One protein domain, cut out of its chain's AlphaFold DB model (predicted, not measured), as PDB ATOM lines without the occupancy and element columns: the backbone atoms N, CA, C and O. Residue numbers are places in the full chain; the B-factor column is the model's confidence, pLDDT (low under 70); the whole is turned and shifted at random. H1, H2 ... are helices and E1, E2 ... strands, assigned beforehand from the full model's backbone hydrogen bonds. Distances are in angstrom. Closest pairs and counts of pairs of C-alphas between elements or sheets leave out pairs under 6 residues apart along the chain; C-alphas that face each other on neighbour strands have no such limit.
ATOM      1  N   LEU A  15     259.789 293.382 294.915       94.38
ATOM      2  CA  LEU A  15     259.813 294.736 295.452       94.38
ATOM      3  C   LEU A  15     261.078 295.454 294.999       94.38
ATOM      4  O   LEU A  15     262.181 294.938 295.146       94.38
ATOM      5  N   ASN A  16     260.934 296.678 294.500       94.69
ATOM      6  CA  ASN A  16     262.078 297.546 294.233       94.69
ATOM      7  C   ASN A  16     262.567 298.246 295.510       94.69
ATOM      8  O   ASN A  16     261.886 298.294 296.536       94.69
ATOM      9  N   GLY A  17     263.734 298.887 295.428       93.88
ATOM     10  CA  GLY A  17     264.333 299.569 296.579       93.88
ATOM     11  C   GLY A  17     263.478 300.690 297.188       93.88
ATOM     12  O   GLY A  17     263.686 301.046 298.342       93.88
ATOM     13  N   LYS A  18     262.509 301.280 296.475       94.62
ATOM     14  CA  LYS A  18     261.557 302.236 297.077       94.62
ATOM     15  C   LYS A  18     260.517 301.501 297.926       94.62
ATOM     16  O   LYS A  18     260.250 301.928 299.044       94.62
ATOM     17  N   GLN A  19     259.972 300.401 297.417       96.12
ATOM     18  CA  GLN A  19     258.967 299.597 298.112       96.12
ATOM     19  C   GLN A  19     259.544 298.889 299.342       96.12
ATOM     20  O   GLN A  19     258.923 298.921 300.400       96.12
ATOM     21  N   VAL A  20     260.756 298.332 299.239       95.62
ATOM     22  CA  VAL A  20     261.458 297.727 300.385       95.62
ATOM     23  C   VAL A  20     261.647 298.751 301.503       95.62
ATOM     24  O   VAL A  20     261.313 298.484 302.652       95.62
ATOM     25  N   ARG A  21     262.100 299.967 301.174       96.19
ATOM     26  CA  ARG A  21     262.243 301.039 302.172       96.19
ATOM     27  C   ARG A  21     260.915 301.400 302.829       96.19
ATOM     28  O   ARG A  21     260.878 301.562 304.041       96.19
ATOM     29  N   ALA A  22     259.838 301.498 302.050       96.31
ATOM     30  CA  ALA A  22     258.505 301.776 302.580       96.31
ATOM     31  C   ALA A  22     258.018 300.681 303.548       96.31
ATOM     32  O   ALA A  22     257.434 301.015 304.574       96.31
ATOM     33  N   ARG A  23     258.311 299.400 303.270       94.81
ATOM     34  CA  ARG A  23     257.967 298.267 304.151       94.81
ATOM     35  C   ARG A  23     258.626 298.386 305.528       94.81
ATOM     36  O   ARG A  23     257.964 298.179 306.537       94.81
ATOM     37  N   TYR A  24     259.900 298.774 305.580       94.19
ATOM     38  CA  TYR A  24     260.646 298.934 306.834       94.19
ATOM     39  C   TYR A  24     260.571 300.369 307.369       94.19
ATOM     40  O   TYR A  24     261.592 301.025 307.546       94.19
ATOM     41  N   ALA A  25     259.360 300.882 307.600       93.44
ATOM     42  CA  ALA A  25     259.130 302.203 308.205       93.44
ATOM     43  C   ALA A  25     259.824 303.385 307.485       93.44
ATOM     44  O   ALA A  25     260.176 304.387 308.105       93.44
ATOM     45  N   GLY A  26     260.033 303.286 306.170       92.00
ATOM     46  CA  GLY A  26     260.600 304.372 305.371       92.00
ATOM     47  C   GLY A  26     262.109 304.575 305.534       92.00
ATOM     48  O   GLY A  26     262.572 305.704 305.367       92.00
ATOM     49  N   ILE A  27     262.888 303.523 305.835       95.94
ATOM     50  CA  ILE A  27     264.348 303.645 306.008       95.94
ATOM     51  C   ILE A  27     265.042 304.384 304.846       95.94
ATOM     52  O   ILE A  27     264.623 304.355 303.683       95.94
ATOM     53  N   SER A  28     266.179 305.012 305.152       96.06
ATOM     54  CA  SER A  28     266.982 305.718 304.152       96.06
ATOM     55  C   SER A  28     267.593 304.765 303.110       96.06
ATOM     56  O   SER A  28     267.800 303.574 303.358       96.06
ATOM     57  N   LYS A  29     267.954 305.300 301.934       94.69
ATOM     58  CA  LYS A  29     268.698 304.541 300.909       94.69
ATOM     59  C   LYS A  29     270.034 304.022 301.450       94.69
ATOM     60  O   LYS A  29     270.414 302.901 301.137       94.69
ATOM     61  N   MET A  30     270.717 304.824 302.271       95.56
ATOM     62  CA  MET A  30     271.986 304.441 302.886       95.56
ATOM     63  C   MET A  30     271.801 303.278 303.865       95.56
ATOM     64  O   MET A  30     272.592 302.345 303.859       95.56
ATOM     65  N   THR A  31     270.725 303.290 304.655       95.50
ATOM     66  CA  THR A  31     270.389 302.188 305.567       95.50
ATOM     67  C   THR A  31     270.209 300.882 304.798       95.50
ATOM     68  O   THR A  31     270.881 299.903 305.110       95.50
ATOM     69  N   LEU A  32     269.394 300.887 303.736       95.38
ATOM     70  CA  LEU A  32     269.217 299.706 302.885       95.38
ATOM     71  C   LEU A  32     270.537 299.271 302.225       95.38
ATOM     72  O   LEU A  32     270.831 298.083 302.158       95.38
ATOM     73  N   HIS A  33     271.365 300.217 301.773       93.62
ATOM     74  CA  HIS A  33     272.672 299.901 301.195       93.62
ATOM     75  C   HIS A  33     273.581 299.162 302.187       93.62
ATOM     76  O   HIS A  33     274.175 298.152 301.815       93.62
ATOM     77  N   ARG A  34     273.643 299.618 303.443       95.19
ATOM     78  CA  ARG A  34     274.428 298.972 304.508       95.19
ATOM     79  C   ARG A  34     273.906 297.583 304.859       95.19
ATOM     80  O   ARG A  34     274.695 296.692 305.137       95.19
ATOM     81  N   TRP A  35     272.592 297.385 304.839       94.38
ATOM     82  CA  TRP A  35     271.988 296.071 305.079       94.38
ATOM     83  C   TRP A  35     272.396 295.052 304.011       94.38
ATOM     84  O   TRP A  35     272.731 293.914 304.333       94.38
ATOM     85  N   VAL A  36     272.411 295.492 302.751       94.50
ATOM     86  CA  VAL A  36     272.689 294.652 301.579       94.50
ATOM     87  C   VAL A  36     274.182 294.402 301.369       94.50
ATOM     88  O   VAL A  36     274.544 293.329 300.909       94.50
ATOM     89  N   ASN A  37     275.048 295.373 301.672       94.00
ATOM     90  CA  ASN A  37     276.483 295.295 301.348       94.00
ATOM     91  C   ASN A  37     277.388 295.212 302.587       94.00
ATOM     92  O   ASN A  37     278.594 295.034 302.450       94.00
ATOM     93  N   GLY A  38     276.830 295.351 303.790       94.31
ATOM     94  CA  GLY A  38     277.613 295.563 305.001       94.31
ATOM     95  C   GLY A  38     278.163 296.988 305.095       94.31
ATOM     96  O   GLY A  38     277.913 297.844 304.240       94.31
ATOM     97  N   TYR A  39     278.881 297.270 306.179       96.00
ATOM     98  CA  TYR A  39     279.597 298.532 306.373       96.00
ATOM     99  C   TYR A  39     280.662 298.410 307.461       96.00
ATOM    100  O   TYR A  39     280.573 297.556 308.336       96.00
ATOM    101  N   THR A  40     281.643 299.306 307.442       96.19
ATOM    102  CA  THR A  40     282.583 299.487 308.552       96.19
ATOM    103  C   THR A  40     282.151 300.702 309.362       96.19
ATOM    104  O   THR A  40     281.837 301.750 308.790       96.19
ATOM    105  N   ASP A  41     282.054 300.552 310.681       94.25
ATOM    106  CA  ASP A  41     281.695 301.658 311.569       94.25
ATOM    107  C   ASP A  41     282.905 302.539 311.923       94.25
ATOM    108  O   ASP A  41     284.039 302.289 311.516       94.25
ATOM    109  N   GLN A  42     282.660 303.606 312.685       94.19
ATOM    110  CA  GLN A  42     283.695 304.569 313.073       94.19
ATOM    111  C   GLN A  42     284.775 303.972 313.988       94.19
ATOM    112  O   GLN A  42     285.866 304.524 314.064       94.19
ATOM    113  N   SER A  43     284.491 302.850 314.659       95.00
ATOM    114  CA  SER A  43     285.472 302.128 315.478       95.00
ATOM    115  C   SER A  43     286.387 301.223 314.645       95.00
ATOM    116  O   SER A  43     287.279 300.578 315.188       95.00
ATOM    117  N   GLY A  44     286.172 301.161 313.325       95.50
ATOM    118  CA  GLY A  44     286.891 300.267 312.420       95.50
ATOM    119  C   GLY A  44     286.325 298.846 312.387       95.50
ATOM    120  O   GLY A  44     286.880 297.986 311.706       95.50
ATOM    121  N   LYS A  45     285.211 298.573 313.079       96.94
ATOM    122  CA  LYS A  45     284.587 297.247 313.085       96.94
ATOM    123  C   LYS A  45     283.769 297.034 311.814       96.94
ATOM    124  O   LYS A  45     282.895 297.835 311.479       96.94
ATOM    125  N   HIS A  46     284.034 295.924 311.126       95.50
ATOM    126  CA  HIS A  46     283.269 295.506 309.957       95.50
ATOM    127  C   HIS A  46     281.980 294.779 310.363       95.50
ATOM    128  O   HIS A  46     282.000 293.850 311.172       95.50
ATOM    129  N   HIS A  47     280.865 295.191 309.766       94.38
ATOM    130  CA  HIS A  47     279.553 294.568 309.886       94.38
ATOM    131  C   HIS A  47     279.196 293.955 308.531       94.38
ATOM    132  O   HIS A  47     278.982 294.710 307.577       94.38
ATOM    133  N   PRO A  48     279.140 292.618 308.418       94.62
ATOM    134  CA  PRO A  48     278.815 291.970 307.159       94.62
ATOM    135  C   PRO A  48     277.359 292.250 306.739       94.62
ATOM    136  O   PRO A  48     276.519 292.639 307.567       94.62
ATOM    137  N   PRO A  49     277.037 292.061 305.448       93.81
ATOM    138  CA  PRO A  49     275.661 292.114 304.976       93.81
ATOM    139  C   PRO A  49     274.801 291.078 305.705       93.81
ATOM    140  O   PRO A  49     275.250 289.983 306.034       93.81
ATOM    141  N   HIS A  50     273.553 291.443 305.976       92.31
ATOM    142  CA  HIS A  50     272.636 290.630 306.782       92.31
ATOM    143  C   HIS A  50     271.201 290.704 306.260       92.31
ATOM    144  O   HIS A  50     270.254 290.541 307.026       92.31
ATOM    145  N   PHE A  51     271.033 290.996 304.973       94.31
ATOM    146  CA  PHE A  51     269.746 291.217 304.325       94.31
ATOM    147  C   PHE A  51     269.641 290.360 303.061       94.31
ATOM    148  O   PHE A  51     270.684 290.070 302.471       94.31
ATOM    149  N   PRO A  52     268.428 289.963 302.630       94.50
ATOM    150  CA  PRO A  52     268.267 289.144 301.437       94.50
ATOM    151  C   PRO A  52     268.924 289.756 300.202       94.50
ATOM    152  O   PRO A  52     268.869 290.974 299.976       94.50
ATOM    153  N   GLU A  53     269.540 288.891 299.402       90.94
ATOM    154  CA  GLU A  53     270.171 289.287 298.153       90.94
ATOM    155  C   GLU A  53     269.109 289.738 297.145       90.94
ATOM    156  O   GLU A  53     268.031 289.157 297.026       90.94
ATOM    157  N   ALA A  54     269.406 290.826 296.439       92.94
ATOM    158  CA  ALA A  54     268.527 291.357 295.412       92.94
ATOM    159  C   ALA A  54     268.910 290.777 294.053       92.94
ATOM    160  O   ALA A  54     270.085 290.772 293.684       92.94
ATOM    161  N   ILE A  55     267.913 290.437 293.247       92.62
ATOM    162  CA  ILE A  55     268.114 290.217 291.819       92.62
ATOM    163  C   ILE A  55     268.304 291.583 291.157       92.62
ATOM    164  O   ILE A  55     267.570 292.536 291.432       92.62
ATOM    165  N   ARG A  56     269.301 291.707 290.280       90.44
ATOM    166  CA  ARG A  56     269.553 292.942 289.532       90.44
ATOM    167  C   ARG A  56     269.005 292.824 288.117       90.44
ATOM    168  O   ARG A  56     269.476 291.999 287.342       90.44
ATOM    169  N   ILE A  57     268.056 293.693 287.774       88.00
ATOM    170  CA  ILE A  57     267.628 293.911 286.388       88.00
ATOM    171  C   ILE A  57     268.203 295.259 285.953       88.00
ATOM    172  O   ILE A  57     267.724 296.326 286.347       88.00
ATOM    173  N   GLY A  58     269.311 295.207 285.211       88.75
ATOM    174  CA  GLY A  58     270.142 296.379 284.948       88.75
ATOM    175  C   GLY A  58     270.675 296.984 286.252       88.75
ATOM    176  O   GLY A  58     271.299 296.305 287.063       88.75
ATOM    177  N   HIS A  59     270.404 298.269 286.471       85.94
ATOM    178  CA  HIS A  59     270.802 299.005 287.680       85.94
ATOM    179  C   HIS A  59     269.747 298.965 288.801       85.94
ATOM    180  O   HIS A  59     269.972 299.527 289.875       85.94
ATOM    181  N   MET A  60     268.599 298.319 288.577       87.81
ATOM    182  CA  MET A  60     267.520 298.252 289.561       87.81
ATOM    183  C   MET A  60     267.609 296.965 290.389       87.81
ATOM    184  O   MET A  60     267.473 295.875 289.831       87.81
ATOM    185  N   PRO A  61     267.811 297.065 291.717       92.88
ATOM    186  CA  PRO A  61     267.701 295.914 292.598       92.88
ATOM    187  C   PRO A  61     266.227 295.600 292.892       92.88
ATOM    188  O   PRO A  61     265.440 296.499 293.221       92.88
ATOM    189  N   LEU A  62     265.884 294.319 292.790       94.69
ATOM    190  CA  LEU A  62     264.575 293.750 293.076       94.69
ATOM    191  C   LEU A  62     264.713 292.619 294.095       94.69
ATOM    192  O   LEU A  62     265.532 291.721 293.933       94.69
ATOM    193  N   TRP A  63     263.885 292.649 295.128       95.62
ATOM    194  CA  TRP A  63     263.834 291.618 296.159       95.62
ATOM    195  C   TRP A  63     262.587 290.776 295.987       95.62
ATOM    196  O   TRP A  63     261.497 291.323 295.800       95.62
ATOM    197  N   ARG A  64     262.737 289.459 296.102       94.31
ATOM    198  CA  ARG A  64     261.599 288.551 296.220       94.31
ATOM    199  C   ARG A  64     260.908 288.794 297.551       94.31
ATOM    200  O   ARG A  64     261.561 288.858 298.593       94.31
ATOM    201  N   LEU A  65     259.587 288.921 297.521       93.62
ATOM    202  CA  LEU A  65     258.807 289.101 298.739       93.62
ATOM    203  C   LEU A  65     258.974 287.909 299.698       93.62
ATOM    204  O   LEU A  65     259.161 288.120 300.892       93.62
ATOM    205  N   SER A  66     259.008 286.685 299.171       91.69
ATOM    206  CA  SER A  66     259.198 285.455 299.950       91.69
ATOM    207  C   SER A  66     260.529 285.417 300.715       91.69
ATOM    208  O   SER A  66     260.572 284.957 301.860       91.69
ATOM    209  N   ASP A  67     261.608 285.929 300.121       93.44
ATOM    210  CA  ASP A  67     262.926 285.981 300.765       93.44
ATOM    211  C   ASP A  67     262.930 286.996 301.916       93.44
ATOM    212  O   ASP A  67     263.464 286.722 302.994       93.44
ATOM    213  N   LEU A  68     262.271 288.145 301.721       94.00
ATOM    214  CA  LEU A  68     262.085 289.156 302.767       94.00
ATOM    215  C   LEU A  68     261.271 288.605 303.941       94.00
ATOM    216  O   LEU A  68     261.677 288.757 305.090       94.00
ATOM    217  N   GLU A  69     260.161 287.920 303.670       93.12
ATOM    218  CA  GLU A  69     259.311 287.312 304.703       93.12
ATOM    219  C   GLU A  69     260.028 286.186 305.456       93.12
ATOM    220  O   GLU A  69     259.872 286.017 306.666       93.12
ATOM    221  N   THR A  70     260.846 285.399 304.758       92.56
ATOM    222  CA  THR A  70     261.656 284.346 305.383       92.56
ATOM    223  C   THR A  70     262.729 284.936 306.292       92.56
ATOM    224  O   THR A  70     262.918 284.458 307.412       92.56
ATOM    225  N   TRP A  71     263.373 286.018 305.862       92.56
ATOM    226  CA  TRP A  71     264.319 286.762 306.687       92.56
ATOM    227  C   TRP A  71     263.661 287.421 307.907       92.56
ATOM    228  O   TRP A  71     264.192 287.366 309.014       92.56
ATOM    229  N   GLU A  72     262.472 288.001 307.745       92.94
ATOM    230  CA  GLU A  72     261.697 288.562 308.859       92.94
ATOM    231  C   GLU A  72     261.382 287.490 309.913       92.94
ATOM    232  O   GLU A  72     261.588 287.710 311.111       92.94
ATOM    233  N   ARG A  73     260.957 286.299 309.467       91.62
ATOM    234  CA  ARG A  73     260.679 285.157 310.349       91.62
ATOM    235  C   ARG A  73     261.925 284.660 311.080       91.62
ATOM    236  O   ARG A  73     261.847 284.413 312.282       91.62
ATOM    237  N   SER A  74     263.074 284.548 310.408       89.19
ATOM    238  CA  SER A  74     264.314 284.091 311.060       89.19
ATOM    239  C   SER A  74     264.781 285.058 312.154       89.19
ATOM    240  O   SER A  74     265.231 284.638 313.226       89.19
ATOM    241  N   ARG A  75     264.585 286.365 311.942       85.31
ATOM    242  CA  ARG A  75     264.871 287.389 312.953       85.31
ATOM    243  C   ARG A  75     263.900 287.378 314.128       85.31
ATOM    244  O   ARG A  75     264.331 287.665 315.244       85.31
ATOM    245  N   ALA A  76     262.626 287.066 313.899       79.62
ATOM    246  CA  ALA A  76     261.650 286.911 314.976       79.62
ATOM    247  C   ALA A  76     261.950 285.672 315.838       79.62
ATOM    248  O   ALA A  76     261.910 285.760 317.062       79.62
ATOM    249  N   ALA A  77     262.334 284.556 315.211       70.12
ATOM    250  CA  ALA A  77     262.674 283.310 315.902       70.12
ATOM    251  C   ALA A  77     263.923 283.425 316.794       70.12
ATOM    252  O   ALA A  77     264.000 282.775 317.827       70.12
ATOM    253  N   THR A  78     264.876 284.289 316.435       61.88
ATOM    254  CA  THR A  78     266.100 284.528 317.228       61.88
ATOM    255  C   THR A  78     265.838 285.364 318.497       61.88
ATOM    256  O   THR A  78     266.745 285.587 319.292       61.88
ATOM    257  N   ARG A  79     264.615 285.881 318.697       55.88
ATOM    258  CA  ARG A  79     264.271 286.795 319.801       55.88
ATOM    259  C   ARG A  79     263.551 286.111 320.978       55.88
ATOM    260  O   ARG A  79     262.960 286.816 321.795       55.88
TER     261      ARG A  79
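AT A GLANCE: This is residues 15 to 79 of the 80 residues of an uncharacterized protein of Mesorhizobium sp. DCY119 (UniProt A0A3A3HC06). A small hairpin of two strands, E1 and E2, passes without a break into the longest helix, H3, whose end sticks out with residues 73 to 79, while two short helices set crosswise, H1 and H2, pack on each other and H1 also packs on E2. Between H2 and E1 a long stretch with no named element, residues 38 to 54, first folds back on itself, residues 39 to 40 pairing with residues 46 to 47, and then returns to the hairpin. The 65 printed residues hold three named helices and two named strands in the order H1, H2, E1, E2, H3, with one antiparallel sheet of order E1 - E2, and the class is mixed, helices and strands. The whole is only just compact, close to loose, with a radius of gyration of the C-alphas of 12.6 A, and spans 33 by 32 by 20 A.

HOW THE PARTS SIT: E1, residues 55 to 57, and E2, residues 60 to 64, are antiparallel neighbours and form a hairpin, with 142 degrees between their directions. N 55 and O 62 are 2.8 A apart, within hydrogen-bond range, and so are N 57 and O 60 at 3.1 A. Residues 15 to 16 form a short antiparallel pairing with residues 62 to 63 of E2. H1, residues 17 to 23, has its closest C-alpha pair with E2 at Gly 17 and Pro 61, 6.4 A apart. H1 and H2, residues 29 to 37, touch, the closest C-alphas being those of Arg 21 and Leu 32 at 7.1 A. Their lines are about perpendicular, at 80 degrees. H3, residues 65 to 77, touches no helix, and it is apart from E1. H2 and E2 are apart. In H1, H2 and H3 every O i to N i+4 pair is within hydrogen-bond range.

IN THESE COORDINATES: E2 measures 13.2 A from first to last C-alpha and E1 6.6 A. H3 follows E2 directly and is 18.5 A long, from C-alpha 65 at (258.807, 289.101, 298.739) to C-alpha 77 at (262.674, 283.310, 315.902). H1 is 10.0 A long and begins with C-alpha 17 at (264.333, 299.569, 296.579). H2 is 12.1 A long.

THE WHOLE: The two C-alphas farthest apart are those of Gly 58 and Arg 79, at 36.6 A. Residues 73 to 79, of which 73 to 77 belong to H3, stand free. The printed part has no cut. The link from H2 to E1, 17 residues, is long; those from H1 to H2, E1 to E2 and E2 to H3 are tight. The mean pLDDT of the printed part is 91.9, and residues 78 to 79 are under 70.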